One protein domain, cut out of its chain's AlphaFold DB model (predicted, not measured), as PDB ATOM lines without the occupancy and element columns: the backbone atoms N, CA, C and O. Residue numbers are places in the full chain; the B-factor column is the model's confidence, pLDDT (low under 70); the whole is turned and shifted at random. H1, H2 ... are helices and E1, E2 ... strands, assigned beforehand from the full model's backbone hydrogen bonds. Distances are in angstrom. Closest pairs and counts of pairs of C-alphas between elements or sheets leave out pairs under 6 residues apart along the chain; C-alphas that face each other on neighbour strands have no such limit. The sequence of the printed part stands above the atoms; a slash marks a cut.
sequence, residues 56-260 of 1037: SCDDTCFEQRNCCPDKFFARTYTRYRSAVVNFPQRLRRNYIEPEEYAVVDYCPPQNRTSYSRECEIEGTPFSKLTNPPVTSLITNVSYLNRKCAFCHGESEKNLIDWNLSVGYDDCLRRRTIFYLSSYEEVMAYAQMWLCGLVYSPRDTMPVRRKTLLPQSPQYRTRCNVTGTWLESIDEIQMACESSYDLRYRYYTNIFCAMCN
ATOM      1  N   SER A  56      50.312  10.371 -42.788       90.06
ATOM      2  CA  SER A  56      50.548  11.112 -44.021       90.06
ATOM      3  C   SER A  56      51.691  12.116 -43.864       90.06
ATOM      4  O   SER A  56      51.919  12.681 -42.790       90.06
ATOM      5  N   CYS A  57      52.396  12.338 -44.973       89.75
ATOM      6  CA  CYS A  57      53.490  13.299 -45.109       89.75
ATOM      7  C   CYS A  57      53.079  14.596 -45.812       89.75
ATOM      8  O   CYS A  57      53.841  15.573 -45.807       89.75
ATOM      9  N   ASP A  58      51.881  14.606 -46.393       89.44
ATOM     10  CA  ASP A  58      51.313  15.764 -47.066       89.44
ATOM     11  C   ASP A  58      50.897  16.816 -46.039       89.44
ATOM     12  O   ASP A  58      50.455  16.488 -44.941       89.44
ATOM     13  N   ASP A  59      50.979  18.102 -46.383       84.31
ATOM     14  CA  ASP A  59      50.612  19.170 -45.441       84.31
ATOM     15  C   ASP A  59      49.115  19.165 -45.064       84.31
ATOM     16  O   ASP A  59      48.741  19.723 -44.031       84.31
ATOM     17  N   THR A  60      48.268  18.468 -45.827       86.19
ATOM     18  CA  THR A  60      46.859  18.202 -45.482       86.19
ATOM     19  C   THR A  60      46.711  17.339 -44.225       86.19
ATOM     20  O   THR A  60      45.656  17.349 -43.587       86.19
ATOM     21  N   CYS A  61      47.774  16.642 -43.805       87.62
ATOM     22  CA  CYS A  61      47.762  15.797 -42.617       87.62
ATOM     23  C   CYS A  61      47.457  16.574 -41.329       87.62
ATOM     24  O   CYS A  61      46.936  16.007 -40.367       87.62
ATOM     25  N   PHE A  62      47.770  17.876 -41.291       80.50
ATOM     26  CA  PHE A  62      47.528  18.720 -40.120       80.50
ATOM     27  C   PHE A  62      46.033  19.006 -39.932       80.50
ATOM     28  O   PHE A  62      45.570  19.113 -38.796       80.50
ATOM     29  N   GLU A  63      45.275  19.064 -41.029       77.38
ATOM     30  CA  GLU A  63      43.815  19.196 -41.016       77.38
ATOM     31  C   GLU A  63      43.145  17.848 -40.723       77.38
ATOM     32  O   GLU A  63      42.229  17.767 -39.903       77.38
ATOM     33  N   GLN A  64      43.650  16.777 -41.346       79.94
ATOM     34  CA  GLN A  64      43.144  15.406 -41.195       79.94
ATOM     35  C   GLN A  64      43.578  14.720 -39.893       79.94
ATOM     36  O   GLN A  64      43.048  13.664 -39.555       79.94
ATOM     37  N   ARG A  65      44.514  15.324 -39.149       80.75
ATOM     38  CA  ARG A  65      45.063  14.832 -37.871       80.75
ATOM     39  C   ARG A  65      45.786  13.491 -37.968       80.75
ATOM     40  O   ARG A  65      45.832  12.733 -37.005       80.75
ATOM     41  N   ASN A  66      46.384  13.215 -39.117       88.19
ATOM     42  CA  ASN A  66      47.080  11.964 -39.392       88.19
ATOM     43  C   ASN A  66      48.547  12.180 -39.794       88.19
ATOM     44  O   ASN A  66      49.096  11.375 -40.533       88.19
ATOM     45  N   CYS A  67      49.195  13.264 -39.356       89.62
ATOM     46  CA  CYS A  67      50.607  13.507 -39.681       89.62
ATOM     47  C   CYS A  67      51.534  12.441 -39.105       89.62
ATOM     48  O   CYS A  67      51.334  12.008 -37.974       89.62
ATOM     49  N   CYS A  68      52.590  12.090 -39.840       91.06
ATOM     50  CA  CYS A  68      53.682  11.303 -39.268       91.06
ATOM     51  C   CYS A  68      54.452  12.119 -38.211       91.06
ATOM     52  O   CYS A  68      54.498  13.355 -38.312       91.06
ATOM     53  N   PRO A  69      55.072  11.472 -37.202       91.56
ATOM     54  CA  PRO A  69      55.709  12.189 -36.100       91.56
ATOM     55  C   PRO A  69      56.820  13.137 -36.552       91.56
ATOM     56  O   PRO A  69      56.869  14.276 -36.097       91.56
ATOM     57  N   ASP A  70      57.675  12.718 -37.485       89.50
ATOM     58  CA  ASP A  70      58.782  13.542 -37.974       89.50
ATOM     59  C   ASP A  70      58.307  14.779 -38.746       89.50
ATOM     60  O   ASP A  70      58.895  15.850 -38.619       89.50
ATOM     61  N   LYS A  71      57.194  14.673 -39.477       89.75
ATOM     62  CA  LYS A  71      56.531  15.824 -40.106       89.75
ATOM     63  C   LYS A  71      55.896  16.753 -39.066       89.75
ATOM     64  O   LYS A  71      55.975  17.974 -39.215       89.75
ATOM     65  N   PHE A  72      55.257  16.198 -38.034       89.88
ATOM     66  CA  PHE A  72      54.581  16.978 -36.996       89.88
ATOM     67  C   PHE A  72      55.574  17.744 -36.113       89.88
ATOM     68  O   PHE A  72      55.455  18.962 -35.973       89.88
ATOM     69  N   PHE A  73      56.576  17.053 -35.565       89.19
ATOM     70  CA  PHE A  73      57.574  17.626 -34.656       89.19
ATOM     71  C   PHE A  73      58.665  18.441 -35.368       89.19
ATOM     72  O   PHE A  73      59.457  19.100 -34.702       89.19
ATOM     73  N   ALA A  74      58.679  18.469 -36.705       84.88
ATOM     74  CA  ALA A  74      59.451  19.454 -37.465       84.88
ATOM     75  C   ALA A  74      58.845  20.875 -37.416       84.88
ATOM     76  O   ALA A  74      59.512  21.832 -37.812       84.88
ATOM     77  N   ARG A  75      57.588  21.033 -36.967       81.69
ATOM     78  CA  ARG A  75      56.940  22.340 -36.746       81.69
ATOM     79  C   ARG A  75      57.016  22.762 -35.275       81.69
ATOM     80  O   ARG A  75      57.386  21.980 -34.405       81.69
ATOM     81  N   THR A  76      56.622  24.007 -34.997       80.94
ATOM     82  CA  THR A  76      56.564  24.564 -33.640       80.94
ATOM     83  C   THR A  76      55.759  23.663 -32.702       80.94
ATOM     84  O   THR A  76      54.591  23.358 -32.956       80.94
ATOM     85  N   TYR A  77      56.387  23.268 -31.594       84.94
ATOM     86  CA  TYR A  77      55.759  22.454 -30.557       84.94
ATOM     87  C   TYR A  77      54.493  23.122 -30.000       84.94
ATOM     88  O   TYR A  77      54.496  24.310 -29.683       84.94
ATOM     89  N   THR A  78      53.412  22.358 -29.865       87.69
ATOM     90  CA  THR A  78      52.110  22.831 -29.373       87.69
ATOM     91  C   THR A  78      51.516  21.825 -28.388       87.69
ATOM     92  O   THR A  78      51.745  20.619 -28.507       87.69
ATOM     93  N   ARG A  79      50.753  22.315 -27.402       87.69
ATOM     94  CA  ARG A  79      50.033  21.510 -26.401       87.69
ATOM     95  C   ARG A  79      48.553  21.846 -26.410       87.69
ATOM     96  O   ARG A  79      48.169  22.981 -26.692       87.69
ATOM     97  N   TYR A  80      47.715  20.871 -26.072       86.75
ATOM     98  CA  TYR A  80      46.301  21.140 -25.842       86.75
ATOM     99  C   TYR A  80      46.116  21.878 -24.517       86.75
ATOM    100  O   TYR A  80      46.489  21.371 -23.459       86.75
ATOM    101  N   ARG A  81      45.537  23.080 -24.574       85.44
ATOM    102  CA  ARG A  81      45.181  23.871 -23.392       85.44
ATOM    103  C   ARG A  81      43.735  24.322 -23.459       85.44
ATOM    104  O   ARG A  81      43.242  24.713 -24.517       85.44
ATOM    105  N   SER A  82      43.068  24.294 -22.309       81.06
ATOM    106  CA  SER A  82      41.766  24.933 -22.155       81.06
ATOM    107  C   SER A  82      41.941  26.446 -22.059       81.06
ATOM    108  O   SER A  82      42.762  26.952 -21.290       81.06
ATOM    109  N   ALA A  83      41.136  27.184 -22.815       83.31
ATOM    110  CA  ALA A  83      41.137  28.642 -22.788       83.31
ATOM    111  C   ALA A  83      40.095  29.181 -21.786       83.31
ATOM    112  O   ALA A  83      39.350  30.127 -22.042       83.31
ATOM    113  N   VAL A  84      40.010  28.514 -20.632       80.44
ATOM    114  CA  VAL A  84      39.024  28.781 -19.583       80.44
ATOM    115  C   VAL A  84      39.522  29.873 -18.649       80.44
ATOM    116  O   VAL A  84      40.590  29.762 -18.040       80.44
ATOM    117  N   VAL A  85      38.682  30.884 -18.470       78.44
ATOM    118  CA  VAL A  85      38.889  31.987 -17.533       78.44
ATOM    119  C   VAL A  85      38.196  31.692 -16.200       78.44
ATOM    120  O   VAL A  85      38.826  31.742 -15.147       78.44
ATOM    121  N   ASN A  86      36.909  31.326 -16.241       75.50
ATOM    122  CA  ASN A  86      36.101  30.970 -15.069       75.50
ATOM    123  C   ASN A  86      35.219  29.759 -15.391       75.50
ATOM    124  O   ASN A  86      34.530  29.762 -16.407       75.50
ATOM    125  N   PHE A  87      35.214  28.730 -14.538       69.56
ATOM    126  CA  PHE A  87      34.373  27.546 -14.754       69.56
ATOM    127  C   PHE A  87      33.862  26.953 -13.432       69.56
ATOM    128  O   PHE A  87      34.587  26.219 -12.750       69.56
ATOM    129  N   PRO A  88      32.627  27.286 -13.035       67.19
ATOM    130  CA  PRO A  88      32.083  26.908 -11.738       67.19
ATOM    131  C   PRO A  88      31.848  25.402 -11.586       67.19
ATOM    132  O   PRO A  88      31.524  24.687 -12.534       67.19
ATOM    133  N   GLN A  89      31.959  24.908 -10.348       64.25
ATOM    134  CA  GLN A  89      31.912  23.471 -10.040       64.25
ATOM    135  C   GLN A  89      30.600  22.778 -10.444       64.25
ATOM    136  O   GLN A  89      30.624  21.591 -10.765       64.25
ATOM    137  N   ARG A  90      29.461  23.489 -10.454       61.41
ATOM    138  CA  ARG A  90      28.186  22.932 -10.944       61.41
ATOM    139  C   ARG A  90      28.259  22.549 -12.425       61.41
ATOM    140  O   ARG A  90      27.731  21.504 -12.783       61.41
ATOM    141  N   LEU A  91      28.972  23.322 -13.248       57.16
ATOM    142  CA  LEU A  91      29.153  23.021 -14.672       57.16
ATOM    143  C   LEU A  91      30.042  21.791 -14.889       57.16
ATOM    144  O   LEU A  91      29.778  20.995 -15.784       57.16
ATOM    145  N   ARG A  92      31.028  21.562 -14.008       58.34
ATOM    146  CA  ARG A  92      31.869  20.351 -14.047       58.34
ATOM    147  C   ARG A  92      31.086  19.060 -13.771       58.34
ATOM    148  O   ARG A  92      31.480  18.010 -14.263       58.34
ATOM    149  N   ARG A  93      29.986  19.113 -13.003       52.06
ATOM    150  CA  ARG A  93      29.158  17.927 -12.683       52.06
ATOM    151  C   ARG A  93      28.275  17.456 -13.842       52.06
ATOM    152  O   ARG A  93      27.878  16.299 -13.835       52.06
ATOM    153  N   ASN A  94      28.000  18.312 -14.827       51.38
ATOM    154  CA  ASN A  94      27.180  17.971 -15.996       51.38
ATOM    155  C   ASN A  94      27.993  17.336 -17.151       51.38
ATOM    156  O   ASN A  94      27.484  17.244 -18.261       51.38
ATOM    157  N   TYR A  95      29.233  16.890 -16.902       48.44
ATOM    158  CA  TYR A  95      30.108  16.182 -17.858       48.44
ATOM    159  C   TYR A  95      30.478  16.934 -19.155       48.44
ATOM    160  O   TYR A  95      30.929  16.307 -20.110       48.44
ATOM    161  N   ILE A  96      30.345  18.263 -19.210       55.56
ATOM    162  CA  ILE A  96      30.867  19.056 -20.336       55.56
ATOM    163  C   ILE A  96      32.259  19.556 -19.943       55.56
ATOM    164  O   ILE A  96      32.391  20.564 -19.243       55.56
ATOM    165  N   GLU A  97      33.301  18.819 -20.332       59.22
ATOM    166  CA  GLU A  97      34.670  19.333 -20.251       59.22
ATOM    167  C   GLU A  97      34.821  20.527 -21.210       59.22
ATOM    168  O   GLU A  97      34.312  20.478 -22.334       59.22
ATOM    169  N   PRO A  98      35.471  21.621 -20.779       67.12
ATOM    170  CA  PRO A  98      35.717  22.761 -21.650       67.12
ATOM    171  C   PRO A  98      36.618  22.351 -22.817       67.12
ATOM    172  O   PRO A  98      37.574  21.597 -22.632       67.12
ATOM    173  N   GLU A  99      36.324  22.872 -24.008       76.62
ATOM    174  CA  GLU A  99      37.128  22.591 -25.196       76.62
ATOM    175  C   GLU A  99      38.594  23.003 -24.985       76.62
ATOM    176  O   GLU A  99      38.901  24.071 -24.443       76.62
ATOM    177  N   GLU A 100      39.506  22.147 -25.441       84.81
ATOM    178  CA  GLU A 100      40.938  22.426 -25.461       84.81
ATOM    179  C   GLU A 100      41.408  22.648 -26.894       84.81
ATOM    180  O   GLU A 100      40.897  22.042 -27.837       84.81
ATOM    181  N   TYR A 101      42.412  23.498 -27.062       87.38
ATOM    182  CA  TYR A 101      42.934  23.893 -28.362       87.38
ATOM    183  C   TYR A 101      44.457  23.782 -28.381       87.38
ATOM    184  O   TYR A 101      45.101  23.962 -27.346       87.38
ATOM    185  N   ALA A 102      45.030  23.457 -29.539       88.88
ATOM    186  CA  ALA A 102      46.473  23.376 -29.717       88.88
ATOM    187  C   ALA A 102      47.075  24.786 -29.706       88.88
ATOM    188  O   ALA A 102      46.793  25.594 -30.595       88.88
ATOM    189  N   VAL A 103      47.895  25.073 -28.698       91.00
ATOM    190  CA  VAL A 103      48.552  26.369 -28.523       91.00
ATOM    191  C   VAL A 103      50.011  26.202 -28.115       91.00
ATOM    192  O   VAL A 103      50.408  25.197 -27.524       91.00
ATOM    193  N   VAL A 104      50.809  27.217 -28.418       90.62
ATOM    194  CA  VAL A 104      52.161  27.389 -27.896       90.62
ATOM    195  C   VAL A 104      52.075  28.065 -26.528       90.62
ATOM    196  O   VAL A 104      51.547  29.171 -26.407       90.62
ATOM    197  N   ASP A 105      52.589  27.402 -25.498       87.62
ATOM    198  CA  ASP A 105      52.512  27.825 -24.094       87.62
ATOM    199  C   ASP A 105      53.884  27.837 -23.394       87.62
ATOM    200  O   ASP A 105      53.986  27.634 -22.186       87.62
ATOM    201  N   TYR A 106      54.949  28.031 -24.170       86.06
ATOM    202  CA  TYR A 106      56.325  28.113 -23.688       86.06
ATOM    203  C   TYR A 106      57.121  29.123 -24.518       86.06
ATOM    204  O   TYR A 106      56.750  29.430 -25.659       86.06
ATOM    205  N   CYS A 107      58.253  29.579 -23.981       85.00
ATOM    206  CA  CYS A 107      59.211  30.385 -24.731       85.00
ATOM    207  C   CYS A 107      60.484  29.596 -25.082       85.00
ATOM    208  O   CYS A 107      60.993  28.838 -24.254       85.00
ATOM    209  N   PRO A 108      61.059  29.774 -26.289       80.44
ATOM    210  CA  PRO A 108      62.285  29.082 -26.670       80.44
ATOM    211  C   PRO A 108      63.446  29.438 -25.721       80.44
ATOM    212  O   PRO A 108      63.612  30.617 -25.397       80.44
ATOM    213  N   PRO A 109      64.313  28.479 -25.332       69.38
ATOM    214  CA  PRO A 109      65.416  28.730 -24.395       69.38
ATOM    215  C   PRO A 109      66.382  29.827 -24.861       69.38
ATOM    216  O   PRO A 109      66.946  30.555 -24.046       69.38
ATOM    217  N   GLN A 110      66.546  29.953 -26.181       66.56
ATOM    218  CA  GLN A 110      67.419  30.933 -26.832       66.56
ATOM    219  C   GLN A 110      66.842  32.362 -26.798       66.56
ATOM    220  O   GLN A 110      67.600  33.322 -26.873       66.56
ATOM    221  N   ASN A 111      65.526  32.502 -26.593       64.94
ATOM    222  CA  ASN A 111      64.795  33.771 -26.525       64.94
ATOM    223  C   ASN A 111      64.221  34.008 -25.116       64.94
ATOM    224  O   ASN A 111      63.054  34.386 -24.956       64.94
ATOM    225  N   ARG A 112      65.037  33.796 -24.071       62.44
ATOM    226  CA  ARG A 112      64.687  34.188 -22.695       62.44
ATOM    227  C   ARG A 112      64.627  35.713 -22.582       62.44
ATOM    228  O   ARG A 112      65.608  36.378 -22.266       62.44
ATOM    229  N   THR A 113      63.457  36.257 -22.882       66.62
ATOM    230  CA  THR A 113      63.122  37.682 -22.803       66.62
ATOM    231  C   THR A 113      62.388  37.979 -21.492       66.62
ATOM    232  O   THR A 113      62.089  37.073 -20.710       66.62
ATOM    233  N   SER A 114      62.049  39.247 -21.235       71.31
ATOM    234  CA  SER A 114      61.157  39.619 -20.121       71.31
ATOM    235  C   SER A 114      59.795  38.911 -20.188       71.31
ATOM    236  O   SER A 114      59.162  38.712 -19.156       71.31
ATOM    237  N   TYR A 115      59.376  38.473 -21.378       75.00
ATOM    238  CA  TYR A 115      58.090  37.825 -21.626       75.00
ATOM    239  C   TYR A 115      58.032  36.347 -21.210       75.00
ATOM    240  O   TYR A 115      56.933  35.817 -21.062       75.00
ATOM    241  N   SER A 116      59.169  35.677 -20.974       76.06
ATOM    242  CA  SER A 116      59.198  34.228 -20.702       76.06
ATOM    243  C   SER A 116      58.419  33.832 -19.448       76.06
ATOM    244  O   SER A 116      57.626  32.897 -19.486       76.06
ATOM    245  N   ARG A 117      58.557  34.597 -18.354       75.50
ATOM    246  CA  ARG A 117      57.781  34.352 -17.126       75.50
ATOM    247  C   ARG A 117      56.282  34.578 -17.325       75.50
ATOM    248  O   ARG A 117      55.487  33.867 -16.734       75.50
ATOM    249  N   GLU A 118      55.887  35.546 -18.147       77.69
ATOM    250  CA  GLU A 118      54.468  35.850 -18.388       77.69
ATOM    251  C   GLU A 118      53.808  34.863 -19.367       77.69
ATOM    252  O   GLU A 118      52.595  34.678 -19.323       77.69
ATOM    253  N   CYS A 119      54.591  34.209 -20.229       83.38
ATOM    254  CA  CYS A 119      54.104  33.135 -21.092       83.38
ATOM    255  C   CYS A 119      53.835  31.834 -20.310       83.38
ATOM    256  O   CYS A 119      52.792  31.214 -20.504       83.38
ATOM    257  N   GLU A 120      54.756  31.442 -19.421       77.12
ATOM    258  CA  GLU A 120      54.807  30.092 -18.826       77.12
ATOM    259  C   GLU A 120      54.057  29.938 -17.485       77.12
ATOM    260  O   GLU A 120      53.874  28.818 -17.007       77.12
ATOM    261  N   ILE A 121      53.612  31.030 -16.851       70.12
ATOM    262  CA  ILE A 121      52.896  30.981 -15.564       70.12
ATOM    263  C   ILE A 121      51.392  30.760 -15.780       70.12
ATOM    264  O   ILE A 121      50.742  31.482 -16.537       70.12
ATOM    265  N   GLU A 122      50.798  29.821 -15.032       66.88
ATOM    266  CA  GLU A 122      49.341  29.718 -14.925       66.88
ATOM    267  C   GLU A 122      48.772  30.968 -14.241       66.88
ATOM    268  O   GLU A 122      48.834  31.140 -13.023       66.88
ATOM    269  N   GLY A 123      48.215  31.864 -15.051       67.38
ATOM    270  CA  GLY A 123      47.632  33.107 -14.575       67.38
ATOM    271  C   GLY A 123      46.398  32.914 -13.678       67.38
ATOM    272  O   GLY A 123      45.620  31.971 -13.844       67.38
ATOM    273  N   THR A 124      46.161  33.865 -12.765       76.25
ATOM    274  CA  THR A 124      44.871  34.026 -12.069       76.25
ATOM    275  C   THR A 124      43.723  34.177 -13.081       76.25
ATOM    276  O   THR A 124      43.966  34.655 -14.194       76.25
ATOM    277  N   PRO A 125      42.463  33.855 -12.723       72.81
ATOM    278  CA  PRO A 125      41.310  34.067 -13.606       72.81
ATOM    279  C   PRO A 125      41.267  35.473 -14.218       72.81
ATOM    280  O   PRO A 125      41.067  35.627 -15.416       72.81
ATOM    281  N   PHE A 126      41.572  36.498 -13.422       75.56
ATOM    282  CA  PHE A 126      41.651  37.876 -13.898       75.56
ATOM    283  C   PHE A 126      42.777  38.097 -14.927       75.56
ATOM    284  O   PHE A 126      42.568  38.736 -15.956       75.56
ATOM    285  N   SER A 127      43.964  37.527 -14.702       75.69
ATOM    286  CA  SER A 127      45.066  37.621 -15.671       75.69
ATOM    287  C   SER A 127      44.790  36.856 -16.972       75.69
ATOM    288  O   SER A 127      45.206  37.312 -18.031       75.69
ATOM    289  N   LYS A 128      44.041  35.745 -16.917       78.81
ATOM    290  CA  LYS A 128      43.582  35.006 -18.107       78.81
ATOM    291  C   LYS A 128      42.527  35.787 -18.890       78.81
ATOM    292  O   LYS A 128      42.520  35.727 -20.111       78.81
ATOM    293  N   LEU A 129      41.663  36.534 -18.198       79.69
ATOM    294  CA  LEU A 129      40.677  37.419 -18.824       79.69
ATOM    295  C   LEU A 129      41.324  38.629 -19.518       79.69
ATOM    296  O   LEU A 129      40.826  39.117 -20.524       79.69
ATOM    297  N   THR A 130      42.424  39.135 -18.968       77.75
ATOM    298  CA  THR A 130      43.115  40.326 -19.490       77.75
ATOM    299  C   THR A 130      44.213  39.998 -20.503       77.75
ATOM    300  O   THR A 130      44.645  40.883 -21.235       77.75
ATOM    301  N   ASN A 131      44.639  38.733 -20.591       81.81
ATOM    302  CA  ASN A 131      45.617  38.246 -21.566       81.81
ATOM    303  C   ASN A 131      45.008  37.105 -22.399       81.81
ATOM    304  O   ASN A 131      45.270  35.935 -22.106       81.81
ATOM    305  N   PRO A 132      44.190  37.426 -23.420       86.31
ATOM    306  CA  PRO A 132      43.540  36.416 -24.246       86.31
ATOM    307  C   PRO A 132      44.556  35.605 -25.073       86.31
ATOM    308  O   PRO A 132      45.626  36.124 -25.425       86.31
ATOM    309  N   PRO A 133      44.213  34.359 -25.450       91.56
ATOM    310  CA  PRO A 133      44.928  33.633 -26.491       91.56
ATOM    311  C   PRO A 133      44.856  34.362 -27.834       91.56
ATOM    312  O   PRO A 133      43.878  35.056 -28.138       91.56
ATOM    313  N   VAL A 134      45.893  34.174 -28.649       91.62
ATOM    314  CA  VAL A 134      46.028  34.840 -29.951       91.62
ATOM    315  C   VAL A 134      46.456  33.875 -31.039       91.62
ATOM    316  O   VAL A 134      47.165  32.905 -30.778       91.62
ATOM    317  N   THR A 135      46.076  34.175 -32.276       91.56
ATOM    318  CA  THR A 135      46.540  33.454 -33.466       91.56
ATOM    319  C   THR A 135      47.283  34.409 -34.388       91.56
ATOM    320  O   THR A 135      46.806  35.517 -34.646       91.56
ATOM    321  N   SER A 136      48.454  33.988 -34.874       90.69
ATOM    322  CA  SER A 136      49.205  34.723 -35.893       90.69
ATOM    323  C   SER A 136      48.613  34.477 -37.274       90.69
ATOM    324  O   SER A 136      48.447  33.335 -37.694       90.69
ATOM    325  N   LEU A 137      48.334  35.556 -38.001       86.31
ATOM    326  CA  LEU A 137      47.839  35.523 -39.378       86.31
ATOM    327  C   LEU A 137      48.884  35.064 -40.400       86.31
ATOM    328  O   LEU A 137      48.521  34.706 -41.516       86.31
ATOM    329  N   ILE A 138      50.172  35.137 -40.054       85.62
ATOM    330  CA  ILE A 138      51.260  34.779 -40.972       85.62
ATOM    331  C   ILE A 138      51.589  33.297 -40.844       85.62
ATOM    332  O   ILE A 138      51.707  32.597 -41.846       85.62
ATOM    333  N   THR A 139      51.755  32.819 -39.612       83.81
ATOM    334  CA  THR A 139      52.200  31.446 -39.347       83.81
ATOM    335  C   THR A 139      51.038  30.483 -39.113       83.81
ATOM    336  O   THR A 139      51.250  29.272 -39.101       83.81
ATOM    337  N   ASN A 140      49.815  30.996 -38.922       85.00
ATOM    338  CA  ASN A 140      48.642  30.245 -38.458       85.00
ATOM    339  C   ASN A 140      48.872  29.508 -37.124       85.00
ATOM    340  O   ASN A 140      48.122  28.598 -36.768       85.00
ATOM    341  N   VAL A 141      49.891  29.907 -36.357       88.06
ATOM    342  CA  VAL A 141      50.185  29.350 -35.035       88.06
ATOM    343  C   VAL A 141      49.383  30.102 -33.983       88.06
ATOM    344  O   VAL A 141      49.288  31.333 -33.998       88.06
ATOM    345  N   SER A 142      48.790  29.347 -33.061       91.94
ATOM    346  CA  SER A 142      48.079  29.899 -31.913       91.94
ATOM    347  C   SER A 142      48.939  29.839 -30.661       91.94
ATOM    348  O   SER A 142      49.627  28.852 -30.412       91.94
ATOM    349  N   TYR A 143      48.877  30.890 -29.858       91.69
ATOM    350  CA  TYR A 143      49.673  31.085 -28.656       91.69
ATOM    351  C   TYR A 143      48.742  31.260 -27.457       91.69
ATOM    352  O   TYR A 143      47.694  31.902 -27.569       91.69
ATOM    353  N   LEU A 144      49.136  30.716 -26.301       89.94
ATOM    354  CA  LEU A 144      48.348  30.778 -25.065       89.94
ATOM    355  C   LEU A 144      48.032  32.225 -24.656       89.94
ATOM    356  O   LEU A 144      46.976  32.492 -24.093       89.94
ATOM    357  N   ASN A 145      48.952  33.143 -24.951       89.00
ATOM    358  CA  ASN A 145      48.787  34.582 -24.802       89.00
ATOM    359  C   ASN A 145      49.771  35.332 -25.723       89.00
ATOM    360  O   ASN A 145      50.684  34.745 -26.313       89.00
ATOM    361  N   ARG A 146      49.624  36.660 -25.813       89.75
ATOM    362  CA  ARG A 146      50.500  37.537 -26.618       89.75
ATOM    363  C   ARG A 146      51.980  37.467 -26.228       89.75
ATOM    364  O   ARG A 146      52.844  37.636 -27.080       89.75
ATOM    365  N   LYS A 147      52.292  37.189 -24.960       88.88
ATOM    366  CA  LYS A 147      53.675  37.104 -24.458       88.88
ATOM    367  C   LYS A 147      54.391  35.884 -25.024       88.88
ATOM    368  O   LYS A 147      55.548  35.999 -25.424       88.88
ATOM    369  N   CYS A 148      53.676  34.766 -25.148       89.38
ATOM    370  CA  CYS A 148      54.159  33.598 -25.877       89.38
ATOM    371  C   CYS A 148      54.403  33.926 -27.359       89.38
ATOM    372  O   CYS A 148      55.451  33.582 -27.890       89.38
ATOM    373  N   ALA A 149      53.507  34.660 -28.023       90.38
ATOM    374  CA  ALA A 149      53.722  35.048 -29.420       90.38
ATOM    375  C   ALA A 149      54.990  35.910 -29.606       90.38
ATOM    376  O   ALA A 149      55.814  35.642 -30.483       90.38
ATOM    377  N   PHE A 150      55.207  36.900 -28.735       89.62
ATOM    378  CA  PHE A 150      56.369  37.789 -28.830       89.62
ATOM    379  C   PHE A 150      57.705  37.076 -28.626       89.62
ATOM    380  O   PHE A 150      58.671  37.392 -29.319       89.62
ATOM    381  N   CYS A 151      57.796  36.105 -27.712       88.44
ATOM    382  CA  CYS A 151      59.053  35.375 -27.518       88.44
ATOM    383  C   CYS A 151      59.387  34.416 -28.677       88.44
ATOM    384  O   CYS A 151      60.550  34.039 -28.846       88.44
ATOM    385  N   HIS A 152      58.396  34.088 -29.512       87.06
ATOM    386  CA  HIS A 152      58.564  33.392 -30.793       87.06
ATOM    387  C   HIS A 152      58.777  34.348 -31.984       87.06
ATOM    388  O   HIS A 152      58.880  33.899 -33.121       87.06
ATOM    389  N   GLY A 153      58.915  35.657 -31.738       87.69
ATOM    390  CA  GLY A 153      59.251  36.652 -32.763       87.69
ATOM    391  C   GLY A 153      58.065  37.155 -33.589       87.69
ATOM    392  O   GLY A 153      58.271  37.839 -34.593       87.69
ATOM    393  N   GLU A 154      56.830  36.850 -33.183       89.94
ATOM    394  CA  GLU A 154      55.632  37.372 -33.841       89.94
ATOM    395  C   GLU A 154      55.473  38.877 -33.586       89.94
ATOM    396  O   GLU A 154      55.773  39.387 -32.505       89.94
ATOM    397  N   SER A 155      54.953  39.598 -34.581       88.19
ATOM    398  CA  SER A 155      54.673  41.031 -34.451       88.19
ATOM    399  C   SER A 155      53.220  41.283 -34.053       88.19
ATOM    400  O   SER A 155      52.314  40.634 -34.568       88.19
ATOM    401  N   GLU A 156      52.994  42.287 -33.205       87.25
ATOM    402  CA  GLU A 156      51.667  42.702 -32.716       87.25
ATOM    403  C   GLU A 156      50.632  42.906 -33.838       87.25
ATOM    404  O   GLU A 156      49.465  42.565 -33.684       87.25
ATOM    405  N   LYS A 157      51.062  43.408 -35.003       88.50
ATOM    406  CA  LYS A 157      50.180  43.671 -36.156       88.50
ATOM    407  C   LYS A 157      49.623  42.400 -36.805       88.50
ATOM    408  O   LYS A 157      48.651  42.481 -37.547       88.50
ATOM    409  N   ASN A 158      50.252  41.257 -36.548       88.44
ATOM    410  CA  ASN A 158      49.899  39.975 -37.146       88.44
ATOM    411  C   ASN A 158      49.039  39.118 -36.213       88.44
ATOM    412  O   ASN A 158      48.638  38.026 -36.608       88.44
ATOM    413  N   LEU A 159      48.786  39.577 -34.984       89.25
ATOM    414  CA  LEU A 159      48.071  38.821 -33.965       89.25
ATOM    415  C   LEU A 159      46.598  39.211 -33.937       89.25
ATOM    416  O   LEU A 159      46.248  40.391 -33.944       89.25
ATOM    417  N   ILE A 160      45.734  38.206 -33.848       88.44
ATOM    418  CA  ILE A 160      44.309  38.401 -33.612       88.44
ATOM    419  C   ILE A 160      43.888  37.677 -32.332       88.44
ATOM    420  O   ILE A 160      44.191  36.497 -32.148       88.44
ATOM    421  N   ASP A 161      43.129  38.383 -31.491       87.31
ATOM    422  CA  ASP A 161      42.540  37.840 -30.270       87.31
ATOM    423  C   ASP A 161      41.397  36.860 -30.547       87.31
ATOM    424  O   ASP A 161      40.558  37.058 -31.444       87.31
ATOM    425  N   TRP A 162      41.343  35.830 -29.706       86.06
ATOM    426  CA  TRP A 162      40.239  34.882 -29.632       86.06
ATOM    427  C   TRP A 162      38.974  35.539 -29.068       86.06
ATOM    428  O   TRP A 162      39.025  36.516 -28.320       86.06
ATOM    429  N   ASN A 163      37.814  34.990 -29.420       81.19
ATOM    430  CA  ASN A 163      36.520  35.474 -28.958       81.19
ATOM    431  C   ASN A 163      36.236  34.956 -27.543       81.19
ATOM    432  O   ASN A 163      36.347  33.762 -27.285       81.19
ATOM    433  N   LEU A 164      35.834  35.836 -26.626       78.12
ATOM    434  CA  LEU A 164      35.354  35.428 -25.307       78.12
ATOM    435  C   LEU A 164      33.880  35.025 -25.396       78.12
ATOM    436  O   LEU A 164      33.031  35.836 -25.764       78.12
ATOM    437  N   SER A 165      33.577  33.790 -25.013       72.00
ATOM    438  CA  SER A 165      32.219  33.273 -24.883       72.00
ATOM    439  C   SER A 165      31.791  33.204 -23.415       72.00
ATOM    440  O   SER A 165      32.598  32.952 -22.512       72.00
ATOM    441  N   VAL A 166      30.497  33.429 -23.183       67.88
ATOM    442  CA  VAL A 166      29.851  33.318 -21.871       67.88
ATOM    443  C   VAL A 166      28.916  32.117 -21.921       67.88
ATOM    444  O   VAL A 166      27.919  32.118 -22.642       67.88
ATOM    445  N   GLY A 167      29.259  31.071 -21.181       57.56
ATOM    446  CA  GLY A 167      28.510  29.826 -21.129       57.56
ATOM    447  C   GLY A 167      27.319  29.878 -20.168       57.56
ATOM    448  O   GLY A 167      27.414  30.439 -19.075       57.56
ATOM    449  N   TYR A 168      26.267  29.155 -20.567       57.12
ATOM    450  CA  TYR A 168      25.032  28.809 -19.850       57.12
ATOM    451  C   TYR A 168      23.867  29.818 -19.861       57.12
ATOM    452  O   TYR A 168      24.014  31.020 -19.637       57.12
ATOM    453  N   ASP A 169      22.674  29.245 -20.064       52.81
ATOM    454  CA  ASP A 169      21.370  29.904 -20.200       52.81
ATOM    455  C   ASP A 169      21.073  30.914 -19.080       52.81
ATOM    456  O   ASP A 169      20.492  31.959 -19.349       52.81
ATOM    457  N   ASP A 170      21.493  30.665 -17.838       51.03
ATOM    458  CA  ASP A 170      21.150  31.533 -16.702       51.03
ATOM    459  C   ASP A 170      21.896  32.878 -16.703       51.03
ATOM    460  O   ASP A 170      21.345  33.884 -16.247       51.03
ATOM    461  N   CYS A 171      23.108  32.929 -17.265       55.94
ATOM    462  CA  CYS A 171      23.897  34.162 -17.357       55.94
ATOM    463  C   CYS A 171      23.455  35.036 -18.536       55.94
ATOM    464  O   CYS A 171      23.408  36.262 -18.427       55.94
ATOM    465  N   LEU A 172      23.052  34.409 -19.645       49.97
ATOM    466  CA  LEU A 172      22.511  35.099 -20.818       49.97
ATOM    467  C   LEU A 172      21.040  35.509 -20.630       49.97
ATOM    468  O   LEU A 172      20.642  36.572 -21.105       49.97
ATOM    469  N   ARG A 173      20.236  34.739 -19.876       49.53
ATOM    470  CA  ARG A 173      18.831  35.077 -19.556       49.53
ATOM    471  C   ARG A 173      18.688  36.400 -18.818       49.53
ATOM    472  O   ARG A 173      17.678  37.074 -18.982       49.53
ATOM    473  N   ARG A 174      19.693  36.783 -18.028       50.47
ATOM    474  CA  ARG A 174      19.670  38.031 -17.255       50.47
ATOM    475  C   ARG A 174      20.200  39.236 -18.033       50.47
ATOM    476  O   ARG A 174      20.006  40.351 -17.564       50.47
ATOM    477  N   ARG A 175      20.842  39.032 -19.198       50.59
ATOM    478  CA  ARG A 175      21.420  40.044 -20.122       50.59
ATOM    479  C   ARG A 175      22.362  41.098 -19.494       50.59
ATOM    480  O   ARG A 175      22.978  41.859 -20.228       50.59
ATOM    481  N   THR A 176      22.557  41.102 -18.172       52.03
ATOM    482  CA  THR A 176      23.322  42.097 -17.401       52.03
ATOM    483  C   THR A 176      24.815  42.086 -17.721       52.03
ATOM    484  O   THR A 176      25.465  43.123 -17.620       52.03
ATOM    485  N   ILE A 177      25.366  40.938 -18.138       49.62
ATOM    486  CA  ILE A 177      26.802  40.806 -18.414       49.62
ATOM    487  C   ILE A 177      27.273  41.738 -19.540       49.62
ATOM    488  O   ILE A 177      28.375  42.273 -19.471       49.62
ATOM    489  N   PHE A 178      26.409  42.022 -20.521       50.62
ATOM    490  CA  PHE A 178      26.702  42.904 -21.656       50.62
ATOM    491  C   PHE A 178      26.761  44.390 -21.302       50.62
ATOM    492  O   PHE A 178      27.047  45.199 -22.185       50.62
ATOM    493  N   TYR A 179      26.496  44.729 -20.039       52.75
ATOM    494  CA  TYR A 179      26.461  46.089 -19.510       52.75
ATOM    495  C   TYR A 179      27.503  46.334 -18.415       52.75
ATOM    496  O   TYR A 179      27.558  47.422 -17.845       52.75
ATOM    497  N   LEU A 180      28.348  45.340 -18.138       58.47
ATOM    498  CA  LEU A 180      29.494  45.490 -17.250       58.47
ATOM    499  C   LEU A 180      30.572  46.329 -17.946       58.47
ATOM    500  O   LEU A 180      30.734  46.280 -19.168       58.47
ATOM    501  N   SER A 181      31.268  47.143 -17.164       52.28
ATOM    502  CA  SER A 181      32.153  48.217 -17.629       52.28
ATOM    503  C   SER A 181      33.621  48.009 -17.248       52.28
ATOM    504  O   SER A 181      34.472  48.838 -17.571       52.28
ATOM    505  N   SER A 182      33.940  46.889 -16.596       58.84
ATOM    506  CA  SER A 182      35.307  46.485 -16.260       58.84
ATOM    507  C   SER A 182      35.468  44.961 -16.253       58.84
ATOM    508  O   SER A 182      34.497  44.215 -16.090       58.84
ATOM    509  N   TYR A 183      36.700  44.476 -16.423       67.12
ATOM    510  CA  TYR A 183      36.999  43.042 -16.328       67.12
ATOM    511  C   TYR A 183      36.772  42.509 -14.903       67.12
ATOM    512  O   TYR A 183      36.398  41.350 -14.724       67.12
ATOM    513  N   GLU A 184      36.936  43.360 -13.893       69.00
ATOM    514  CA  GLU A 184      36.652  43.087 -12.488       69.00
ATOM    515  C   GLU A 184      35.161  42.815 -12.266       69.00
ATOM    516  O   GLU A 184      34.803  41.820 -11.635       69.00
ATOM    517  N   GLU A 185      34.288  43.647 -12.841       62.50
ATOM    518  CA  GLU A 185      32.837  43.452 -12.797       62.50
ATOM    519  C   GLU A 185      32.422  42.158 -13.504       62.50
ATOM    520  O   GLU A 185      31.603  41.406 -12.973       62.50
ATOM    521  N   VAL A 186      33.017  41.854 -14.666       67.38
ATOM    522  CA  VAL A 186      32.776  40.602 -15.406       67.38
ATOM    523  C   VAL A 186      33.149  39.386 -14.571       67.38
ATOM    524  O   VAL A 186      32.373  38.432 -14.491       67.38
ATOM    525  N   MET A 187      34.309  39.421 -13.913       69.69
ATOM    526  CA  MET A 187      34.751  38.334 -13.042       69.69
ATOM    527  C   MET A 187      33.860  38.185 -11.810       69.69
ATOM    528  O   MET A 187      33.451  37.066 -11.502       69.69
ATOM    529  N   ALA A 188      33.520  39.287 -11.135       68.88
ATOM    530  CA  ALA A 188      32.643  39.270  -9.968       68.88
ATOM    531  C   ALA A 188      31.247  38.737 -10.326       68.88
ATOM    532  O   ALA A 188      30.715  37.865  -9.637       68.88
ATOM    533  N   TYR A 189      30.687  39.186 -11.453       69.75
ATOM    534  CA  TYR A 189      29.411  38.703 -11.973       69.75
ATOM    535  C   TYR A 189      29.467  37.209 -12.305       69.75
ATOM    536  O   TYR A 189      28.597  36.447 -11.879       69.75
ATOM    537  N   ALA A 190      30.506  36.766 -13.020       70.06
ATOM    538  CA  ALA A 190      30.667  35.368 -13.398       70.06
ATOM    539  C   ALA A 190      30.866  34.443 -12.188       70.06
ATOM    540  O   ALA A 190      30.396  33.306 -12.199       70.06
ATOM    541  N   GLN A 191      31.530  34.909 -11.130       70.38
ATOM    542  CA  GLN A 191      31.681  34.156  -9.885       70.38
ATOM    543  C   GLN A 191      30.373  34.102  -9.091       70.38
ATOM    544  O   GLN A 191      29.964  33.019  -8.673       70.38
ATOM    545  N   MET A 192      29.696  35.242  -8.937       67.19
ATOM    546  CA  MET A 192      28.438  35.353  -8.194       67.19
ATOM    547  C   MET A 192      27.321  34.514  -8.821       67.19
ATOM    548  O   MET A 192      26.586  33.829  -8.113       67.19
ATOM    549  N   TRP A 193      27.219  34.529 -10.150       65.75
ATOM    550  CA  TRP A 193      26.172  33.822 -10.891       65.75
ATOM    551  C   TRP A 193      26.608  32.479 -11.464       65.75
ATOM    552  O   TRP A 193      25.836  31.841 -12.174       65.75
ATOM    553  N   LEU A 194      27.818  32.020 -11.133       68.31
ATOM    554  CA  LEU A 194      28.369  30.759 -11.618       68.31
ATOM    555  C   LEU A 194      28.327  30.652 -13.163       68.31
ATOM    556  O   LEU A 194      27.943  29.619 -13.713       68.31
ATOM    557  N   CYS A 195      28.805  31.683 -13.862       71.50
ATOM    558  CA  CYS A 195      28.940  31.698 -15.321       71.50
ATOM    559  C   CYS A 195      30.246  31.048 -15.793       71.50
ATOM    560  O   CYS A 195      31.310  31.273 -15.209       71.50
ATOM    561  N   GLY A 196      30.189  30.301 -16.899       75.00
ATOM    562  CA  GLY A 196      31.390  29.869 -17.614       75.00
ATOM    563  C   GLY A 196      31.944  31.006 -18.476       75.00
ATOM    564  O   GLY A 196      31.199  31.572 -19.264       75.00
ATOM    565  N   LEU A 197      33.226  31.341 -18.352       78.50
ATOM    566  CA  LEU A 197      33.932  32.274 -19.238       78.50
ATOM    567  C   LEU A 197      35.028  31.505 -19.974       78.50
ATOM    568  O   LEU A 197      35.947  30.985 -19.328       78.50
ATOM    569  N   VAL A 198      34.914  31.403 -21.298       80.56
ATOM    570  CA  VAL A 198      35.782  30.550 -22.123       80.56
ATOM    571  C   VAL A 198      36.123  31.260 -23.429       80.56
ATOM    572  O   VAL A 198      35.223  31.717 -24.129       80.56
ATOM    573  N   TYR A 199      37.403  31.347 -23.773       85.00
ATOM    574  CA  TYR A 199      37.823  31.819 -25.091       85.00
ATOM    575  C   TYR A 199      37.686  30.720 -26.147       85.00
ATOM    576  O   TYR A 199      37.977  29.555 -25.887       85.00
ATOM    577  N   SER A 200      37.314  31.111 -27.360       84.19
ATOM    578  CA  SER A 200      37.327  30.264 -28.548       84.19
ATOM    579  C   SER A 200      37.944  31.029 -29.726       84.19
ATOM    580  O   SER A 200      37.784  32.248 -29.826       84.19
ATOM    581  N   PRO A 201      38.656  30.355 -30.641       85.56
ATOM    582  CA  PRO A 201      39.172  30.988 -31.847       85.56
ATOM    583  C   PRO A 201      38.016  31.515 -32.708       85.56
ATOM    584  O   PRO A 201      36.865  31.096 -32.566       85.56
ATOM    585  N   ARG A 202      38.314  32.459 -33.603       80.75
ATOM    586  CA  ARG A 202      37.319  32.958 -34.564       80.75
ATOM    587  C   ARG A 202      36.986  31.863 -35.578       80.75
ATOM    588  O   ARG A 202      37.883  31.129 -35.980       80.75
ATOM    589  N   ASP A 203      35.740  31.817 -36.053       70.31
ATOM    590  CA  ASP A 203      35.264  30.784 -36.994       70.31
ATOM    591  C   ASP A 203      36.079  30.705 -38.296       70.31
ATOM    592  O   ASP A 203      36.126  29.671 -38.953       70.31
ATOM    593  N   THR A 204      36.748  31.797 -38.667       67.62
ATOM    594  CA  THR A 204      37.587  31.895 -39.865       67.62
ATOM    595  C   THR A 204      39.014  31.371 -39.679       67.62
ATOM    596  O   THR A 204      39.788  31.401 -40.634       67.62
ATOM    597  N   MET A 205      39.399  30.929 -38.476       71.44
ATOM    598  CA  MET A 205      40.771  30.518 -38.167       71.44
ATOM    599  C   MET A 205      40.914  28.995 -38.062       71.44
ATOM    600  O   MET A 205      40.172  28.361 -37.306       71.44
ATOM    601  N   PRO A 206      41.919  28.395 -38.724       68.62
ATOM    602  CA  PRO A 206      42.182  26.963 -38.647       68.62
ATOM    603  C   PRO A 206      42.944  26.618 -37.356       68.62
ATOM    604  O   PRO A 206      44.127  26.285 -37.380       68.62
ATOM    605  N   VAL A 207      42.281  26.713 -36.200       77.62
ATOM    606  CA  VAL A 207      42.864  26.296 -34.915       77.62
ATOM    607  C   VAL A 207      42.464  24.859 -34.601       77.62
ATOM    608  O   VAL A 207      41.279  24.509 -34.563       77.62
ATOM    609  N   ARG A 208      43.458  24.007 -34.326       78.12
ATOM    610  CA  ARG A 208      43.222  22.600 -33.987       78.12
ATOM    611  C   ARG A 208      42.569  22.488 -32.609       78.12
ATOM    612  O   ARG A 208      43.176  22.795 -31.587       78.12
ATOM    613  N   ARG A 209      41.331  22.004 -32.592       78.62
ATOM    614  CA  ARG A 209      40.572  21.638 -31.385       78.62
ATOM    615  C   ARG A 209      40.906  20.227 -30.938       78.62
ATOM    616  O   ARG A 209      40.943  19.340 -31.785       78.62
ATOM    617  N   LYS A 210      41.060  19.970 -29.644       75.25
ATOM    618  CA  LYS A 210      41.137  18.606 -29.111       75.25
ATOM    619  C   LYS A 210      39.819  17.898 -29.397       75.25
ATOM    620  O   LYS A 210      38.753  18.418 -29.079       75.25
ATOM    621  N   THR A 211      39.873  16.728 -30.019       64.12
ATOM    622  CA  THR A 211      38.658  15.937 -30.232       64.12
ATOM    623  C   THR A 211      38.154  15.455 -28.878       64.12
ATOM    624  O   THR A 211      38.832  14.674 -28.208       64.12
ATOM    625  N   LEU A 212      36.961  15.898 -28.478       56.50
ATOM    626  CA  LEU A 212      36.215  15.272 -27.392       56.50
ATOM    627  C   LEU A 212      35.749  13.906 -27.905       56.50
ATOM    628  O   LEU A 212      34.730  13.792 -28.583       56.50
ATOM    629  N   LEU A 213      36.546  12.866 -27.659       51.91
ATOM    630  CA  LEU A 213      36.121  11.503 -27.948       51.91
ATOM    631  C   LEU A 213      34.909  11.195 -27.047       51.91
ATOM    632  O   LEU A 213      34.975  11.465 -25.844       51.91
ATOM    633  N   PRO A 214      33.792  10.688 -27.600       40.81
ATOM    634  CA  PRO A 214      32.544  10.529 -26.861       40.81
ATOM    635  C   PRO A 214      32.756   9.641 -25.632       40.81
ATOM    636  O   PRO A 214      33.112   8.478 -25.784       40.81
ATOM    637  N   GLN A 215      32.582  10.230 -24.441       42.09
ATOM    638  CA  GLN A 215      32.397   9.628 -23.106       42.09
ATOM    639  C   GLN A 215      32.952   8.203 -22.879       42.09
ATOM    640  O   GLN A 215      32.296   7.369 -22.260       42.09
ATOM    641  N   SER A 216      34.177   7.918 -23.322       41.44
ATOM    642  CA  SER A 216      34.914   6.717 -22.922       41.44
ATOM    643  C   SER A 216      35.883   7.101 -21.803       41.44
ATOM    644  O   SER A 216      36.460   8.194 -21.851       41.44
ATOM    645  N   PRO A 217      36.064   6.272 -20.763       46.25
ATOM    646  CA  PRO A 217      36.904   6.638 -19.637       46.25
ATOM    647  C   PRO A 217      38.359   6.802 -20.096       46.25
ATOM    648  O   PRO A 217      38.977   5.847 -20.542       46.25
ATOM    649  N   GLN A 218      38.913   8.002 -19.907       56.69
ATOM    650  CA  GLN A 218      40.339   8.239 -19.653       56.69
ATOM    651  C   GLN A 218      41.323   7.662 -20.691       56.69
ATOM    652  O   GLN A 218      42.142   6.805 -20.362       56.69
ATOM    653  N   TYR A 219      41.336   8.214 -21.911       62.91
ATOM    654  CA  TYR A 219      42.539   8.110 -22.746       62.91
ATOM    655  C   TYR A 219      43.743   8.640 -21.965       62.91
ATOM    656  O   TYR A 219      43.694   9.741 -21.397       62.91
ATOM    657  N   ARG A 220      44.825   7.862 -21.922       71.38
ATOM    658  CA  ARG A 220      46.049   8.275 -21.231       71.38
ATOM    659  C   ARG A 220      46.736   9.352 -22.067       71.38
ATOM    660  O   ARG A 220      47.236   9.094 -23.158       71.38
ATOM    661  N   THR A 221      46.690  10.566 -21.531       74.44
ATOM    662  CA  THR A 221      47.225  11.815 -22.106       74.44
ATOM    663  C   THR A 221      48.495  12.283 -21.391       74.44
ATOM    664  O   THR A 221      49.024  13.343 -21.706       74.44
ATOM    665  N   ARG A 222      48.936  11.535 -20.373       83.44
ATOM    666  CA  ARG A 222      50.077  11.850 -19.510       83.44
ATOM    667  C   ARG A 222      50.930  10.613 -19.326       83.44
ATOM    668  O   ARG A 222      50.419   9.496 -19.429       83.44
ATOM    669  N   CYS A 223      52.195  10.822 -19.008       88.25
ATOM    670  CA  CYS A 223      53.133   9.746 -18.734       88.25
ATOM    671  C   CYS A 223      53.054   9.226 -17.301       88.25
ATOM    672  O   CYS A 223      52.554   9.903 -16.400       88.25
ATOM    673  N   ASN A 224      53.551   8.002 -17.111       86.94
ATOM    674  CA  ASN A 224      53.658   7.306 -15.830       86.94
ATOM    675  C   ASN A 224      52.354   7.201 -15.013       86.94
ATOM    676  O   ASN A 224      52.373   7.124 -13.786       86.94
ATOM    677  N   VAL A 225      51.204   7.173 -15.684       84.69
ATOM    678  CA  VAL A 225      49.893   6.917 -15.069       84.69
ATOM    679  C   VAL A 225      49.819   5.483 -14.539       84.69
ATOM    680  O   VAL A 225      49.141   5.224 -13.547       84.69
ATOM    681  N   THR A 226      50.519   4.551 -15.186       79.06
ATOM    682  CA  THR A 226      50.628   3.148 -14.760       79.06
ATOM    683  C   THR A 226      51.575   2.927 -13.586       79.06
ATOM    684  O   THR A 226      51.467   1.894 -12.934       79.06
ATOM    685  N   GLY A 227      52.508   3.850 -13.325       83.62
ATOM    686  CA  GLY A 227      53.579   3.664 -12.340       83.62
ATOM    687  C   GLY A 227      54.665   2.662 -12.760       83.62
ATOM    688  O   GLY A 227      55.465   2.252 -11.928       83.62
ATOM    689  N   THR A 228      54.679   2.232 -14.024       82.25
ATOM    690  CA  THR A 228      55.555   1.163 -14.548       82.25
ATOM    691  C   THR A 228      56.692   1.679 -15.427       82.25
ATOM    692  O   THR A 228      57.480   0.875 -15.921       82.25
ATOM    693  N   TRP A 229      56.780   2.993 -15.651       87.31
ATOM    694  CA  TRP A 229      57.803   3.588 -16.508       87.31
ATOM    695  C   TRP A 229      59.135   3.679 -15.753       87.31
ATOM    696  O   TRP A 229      59.272   4.488 -14.836       87.31
ATOM    697  N   LEU A 230      60.086   2.809 -16.103       80.25
ATOM    698  CA  LEU A 230      61.343   2.655 -15.358       80.25
ATOM    699  C   LEU A 230      62.347   3.782 -15.632       80.25
ATOM    700  O   LEU A 230      62.962   4.297 -14.701       80.25
ATOM    701  N   GLU A 231      62.498   4.170 -16.899       82.50
ATOM    702  CA  GLU A 231      63.445   5.193 -17.346       82.50
ATOM    703  C   GLU A 231      62.693   6.319 -18.057       82.50
ATOM    704  O   GLU A 231      62.133   6.127 -19.139       82.50
ATOM    705  N   SER A 232      62.661   7.497 -17.427       81.81
ATOM    706  CA  SER A 232      62.019   8.685 -17.990       81.81
ATOM    707  C   SER A 232      62.855   9.247 -19.139       81.81
ATOM    708  O   SER A 232      64.013   9.604 -18.937       81.81
ATOM    709  N   ILE A 233      62.243   9.356 -20.317       84.69
ATOM    710  CA  ILE A 233      62.810   9.980 -21.519       84.69
ATOM    711  C   ILE A 233      61.993  11.244 -21.804       84.69
ATOM    712  O   ILE A 233      60.795  11.158 -22.105       84.69
ATOM    713  N   ASP A 234      62.630  12.409 -21.695       86.31
ATOM    714  CA  ASP A 234      61.968  13.718 -21.750       86.31
ATOM    715  C   ASP A 234      61.283  13.960 -23.105       86.31
ATOM    716  O   ASP A 234      60.166  14.482 -23.160       86.31
ATOM    717  N   GLU A 235      61.896  13.516 -24.206       88.12
ATOM    718  CA  GLU A 235      61.351  13.610 -25.562       88.12
ATOM    719  C   GLU A 235      60.033  12.839 -25.694       88.12
ATOM    720  O   GLU A 235      59.070  13.351 -26.273       88.12
ATOM    721  N   ILE A 236      59.959  11.628 -25.128       89.94
ATOM    722  CA  ILE A 236      58.744  10.799 -25.154       89.94
ATOM    723  C   ILE A 236      57.648  11.454 -24.315       89.94
ATOM    724  O   ILE A 236      56.496  11.518 -24.758       89.94
ATOM    725  N   GLN A 237      57.989  11.979 -23.133       90.25
ATOM    726  CA  GLN A 237      57.018  12.685 -22.302       90.25
ATOM    727  C   GLN A 237      56.467  13.919 -23.010       90.25
ATOM    728  O   GLN A 237      55.250  14.109 -23.087       90.25
ATOM    729  N   MET A 238      57.356  14.723 -23.586       88.19
ATOM    730  CA  MET A 238      56.988  15.917 -24.328       88.19
ATOM    731  C   MET A 238      56.079  15.589 -25.518       88.19
ATOM    732  O   MET A 238      55.089  16.292 -25.742       88.19
ATOM    733  N   ALA A 239      56.393  14.526 -26.266       90.94
ATOM    734  CA  ALA A 239      55.606  14.081 -27.407       90.94
ATOM    735  C   ALA A 239      54.237  13.518 -26.992       90.94
ATOM    736  O   ALA A 239      53.236  13.844 -27.636       90.94
ATOM    737  N   CYS A 240      54.166  12.759 -25.890       90.06
ATOM    738  CA  CYS A 240      52.905  12.283 -25.316       90.06
ATOM    739  C   CYS A 240      51.974  13.449 -24.959       90.06
ATOM    740  O   CYS A 240      50.816  13.465 -25.373       90.06
ATOM    741  N   GLU A 241      52.503  14.446 -24.248       87.81
ATOM    742  CA  GLU A 241      51.740  15.586 -23.722       87.81
ATOM    743  C   GLU A 241      51.543  16.725 -24.745       87.81
ATOM    744  O   GLU A 241      50.963  17.769 -24.432       87.81
ATOM    745  N   SER A 242      52.020  16.535 -25.979       89.19
ATOM    746  CA  SER A 242      51.834  17.470 -27.089       89.19
ATOM    747  C   SER A 242      50.407  17.440 -27.652       89.19
ATOM    748  O   SER A 242      49.576  16.605 -27.294       89.19
ATOM    749  N   SER A 243      50.105  18.329 -28.600       87.94
ATOM    750  CA  SER A 243      48.870  18.252 -29.387       87.94
ATOM    751  C   SER A 243      48.945  17.265 -30.563       87.94
ATOM    752  O   SER A 243      48.123  17.340 -31.479       87.94
ATOM    753  N   TYR A 244      49.938  16.371 -30.583       88.88
ATOM    754  CA  TYR A 244      49.982  15.235 -31.498       88.88
ATOM    755  C   TYR A 244      48.913  14.210 -31.091       88.88
ATOM    756  O   TYR A 244      49.057  13.521 -30.083       88.88
ATOM    757  N   ASP A 245      47.819  14.128 -31.852       81.69
ATOM    758  CA  ASP A 245      46.651  13.290 -31.534       81.69
ATOM    759  C   ASP A 245      46.419  12.139 -32.527       81.69
ATOM    760  O   ASP A 245      45.284  11.682 -32.686       81.69
ATOM    761  N   LEU A 246      47.489  11.638 -33.167       86.06
ATOM    762  CA  LEU A 246      47.409  10.394 -33.937       86.06
ATOM    763  C   LEU A 246      47.193   9.227 -32.967       86.06
ATOM    764  O   LEU A 246      48.145   8.668 -32.415       86.06
ATOM    765  N   ARG A 247      45.917   8.910 -32.741       83.19
ATOM    766  CA  ARG A 247      45.453   7.970 -31.723       83.19
ATOM    767  C   ARG A 247      46.143   6.617 -31.844       83.19
ATOM    768  O   ARG A 247      46.196   6.021 -32.916       83.19
ATOM    769  N   TYR A 248      46.560   6.100 -30.694       82.06
ATOM    770  CA  TYR A 248      47.101   4.759 -30.552       82.06
ATOM    771  C   TYR A 248      46.318   4.028 -29.462       82.06
ATOM    772  O   TYR A 248      46.542   4.261 -28.278       82.06
ATOM    773  N   ARG A 249      45.378   3.153 -29.838       79.81
ATOM    774  CA  ARG A 249      44.620   2.322 -28.879       79.81
ATOM    775  C   ARG A 249      43.877   3.158 -27.809       79.81
ATOM    776  O   ARG A 249      43.013   3.987 -28.138       79.81
ATOM    777  N   TYR A 250      44.237   2.951 -26.538       79.12
ATOM    778  CA  TYR A 250      43.781   3.659 -25.330       79.12
ATOM    779  C   TYR A 250      44.583   4.932 -25.011       79.12
ATOM    780  O   TYR A 250      44.356   5.588 -23.990       79.12
ATOM    781  N   TYR A 251      45.515   5.296 -25.882       83.25
ATOM    782  CA  TYR A 251      46.429   6.413 -25.720       83.25
ATOM    783  C   TYR A 251      46.142   7.495 -26.758       83.25
ATOM    784  O   TYR A 251      45.737   7.224 -27.892       83.25
ATOM    785  N   THR A 252      46.375   8.748 -26.372       81.38
ATOM    786  CA  THR A 252      46.214   9.889 -27.287       81.38
ATOM    787  C   THR A 252      47.169   9.816 -28.473       81.38
ATOM    788  O   THR A 252      46.818  10.251 -29.564       81.38
ATOM    789  N   ASN A 253      48.341   9.221 -28.267       87.94
ATOM    790  CA  ASN A 253      49.319   8.897 -29.292       87.94
ATOM    791  C   ASN A 253      50.236   7.767 -28.795       87.94
ATOM    792  O   ASN A 253      50.181   7.380 -27.625       87.94
ATOM    793  N   ILE A 254      51.087   7.238 -29.675       89.25
ATOM    794  CA  ILE A 254      51.996   6.138 -29.328       89.25
ATOM    795  C   ILE A 254      53.024   6.506 -28.250       89.25
ATOM    796  O   ILE A 254      53.394   5.655 -27.447       89.25
ATOM    797  N   PHE A 255      53.453   7.767 -28.172       91.69
ATOM    798  CA  PHE A 255      54.417   8.205 -27.162       91.69
ATOM    799  C   PHE A 255      53.823   8.095 -25.756       91.69
ATOM    800  O   PHE A 255      54.509   7.697 -24.818       91.69
ATOM    801  N   CYS A 256      52.514   8.320 -25.618       90.50
ATOM    802  CA  CYS A 256      51.819   8.025 -24.373       90.50
ATOM    803  C   CYS A 256      51.793   6.530 -24.036       90.50
ATOM    804  O   CYS A 256      51.795   6.201 -22.856       90.50
ATOM    805  N   ALA A 257      51.799   5.624 -25.017       88.75
ATOM    806  CA  ALA A 257      51.949   4.191 -24.750       88.75
ATOM    807  C   ALA A 257      53.384   3.841 -24.319       88.75
ATOM    808  O   ALA A 257      53.570   3.069 -23.381       88.75
ATOM    809  N   MET A 258      54.395   4.462 -24.941       90.06
ATOM    810  CA  MET A 258      55.813   4.277 -24.594       90.06
ATOM    811  C   MET A 258      56.113   4.639 -23.137       90.06
ATOM    812  O   MET A 258      56.826   3.901 -22.463       90.06
ATOM    813  N   CYS A 259      55.548   5.744 -22.637       90.75
ATOM    814  CA  CYS A 259      55.751   6.199 -21.258       90.75
ATOM    815  C   CYS A 259      54.699   5.682 -20.255       90.75
ATOM    816  O   CYS A 259      54.632   6.146 -19.114       90.75
ATOM    817  N   ASN A 260      53.848   4.740 -20.675       88.19
ATOM    818  CA  ASN A 260      52.921   4.004 -19.812       88.19
ATOM    819  C   ASN A 260      52.940   2.503 -20.163       88.19
ATOM    820  O   ASN A 260      51.888   1.932 -20.469       88.19
TER     821      ASN A 260
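AT A GLANCE: This is residues 56 to 260 of the 1037 residues of an uncharacterized protein of Crassostrea gigas (UniProt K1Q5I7). A short two-strand ladder, E1 and E3, sits in the middle between a helical end with H1, H2, H10 and H11 and a larger end where H5 and H9 cover one face of the small sheet E2, E7, E6. A second two-strand ladder, E4 and E5, makes a further corner with H6 next to it and H4 packed on H6, and much of the rest is loop. The printed part has 205 residues, 89 of them, under half, in named elements, in the order H1 H2 E1 E2 H3 E3 H4 H5 E4 H6 E5 E6 H7 H8 H9 E7 H10 H11; the class is mixed, helices and strands, and the three sheets are antiparallel. It is compact, with a radius of gyration of the C-alphas of 18.3 A and spans of 52 by 41 by 32 A.

IN THESE COORDINATES: Find C-alpha 61 at (47.762, 15.797, -42.617), where H1, residues 61 to 64, begins; H2, 69 to 73, follows. Next come E1, 79 to 82, E2, 84 to 86, H3, 89 to 93, E3, 100 to 103, H4, 116 to 120, H5, 125 to 130, E4, 134 to 136, H6, 146 to 151, and E5, 159 to 161. E6, 163 to 167, spans 12.5 A; after H7, 169 to 173, and H8, 176 to 179, H9, 183 to 192, spans 14.1 A and E7, 196 to 200, 12.4 A. H10, 234 to 240, and H11, 254 to 258, finish at C-alpha 258 (55.813, 4.277, -24.594).

HOW THE PARTS SIT: Look first at inner strand E7: N 197 and O 86 of E2 are 2.8 A apart, N 165 of E6 and O 198 2.8 A. H5 and H9 on one face make two layers, helices over a sheet, at heights of 8.5 A and 9.6 A. They touch at C-alphas 126 and 187, 7.0 A, opposite ways at a shallow tilt of 32 degrees, only just short of steep. H8 is close to H9 but not clearly touching, 6.7 A at C-alphas 177 and 186; H7 likewise, 7.9 A at 171 and 190. H3 is not on this sheet. E1 runs on into E2 at 25 degrees and pairs with E3, N 81 to O 101 2.9 A; E5 runs on into E6 at 18 degrees and pairs with E4, N 135 to O 160 3.0 A. H6 touches H4 at C-alphas 148 and 119, 4.8 A. H10 touches H11 at 240 and 256, 4.5 A; H1 is close to H2 but not clearly touching, 7.9 A at 62 and 72. In H2 to H7 and H9 to H11 every O i to N i+4 pair is within hydrogen-bond range; H1 and H8 are too short for one.

THE WHOLE: The farthest C-alphas, Tyr 179 and Leu 230, are 55.9 A apart. The printed part has no cut; the links E3 to H4, E7 to H10, of 33 residues, and H10 to H11 are long. Mean pLDDT of the printed part is 77.1, and 57 residues are under 70, among them 87 to 98, 166 to 189 and 211 to 219.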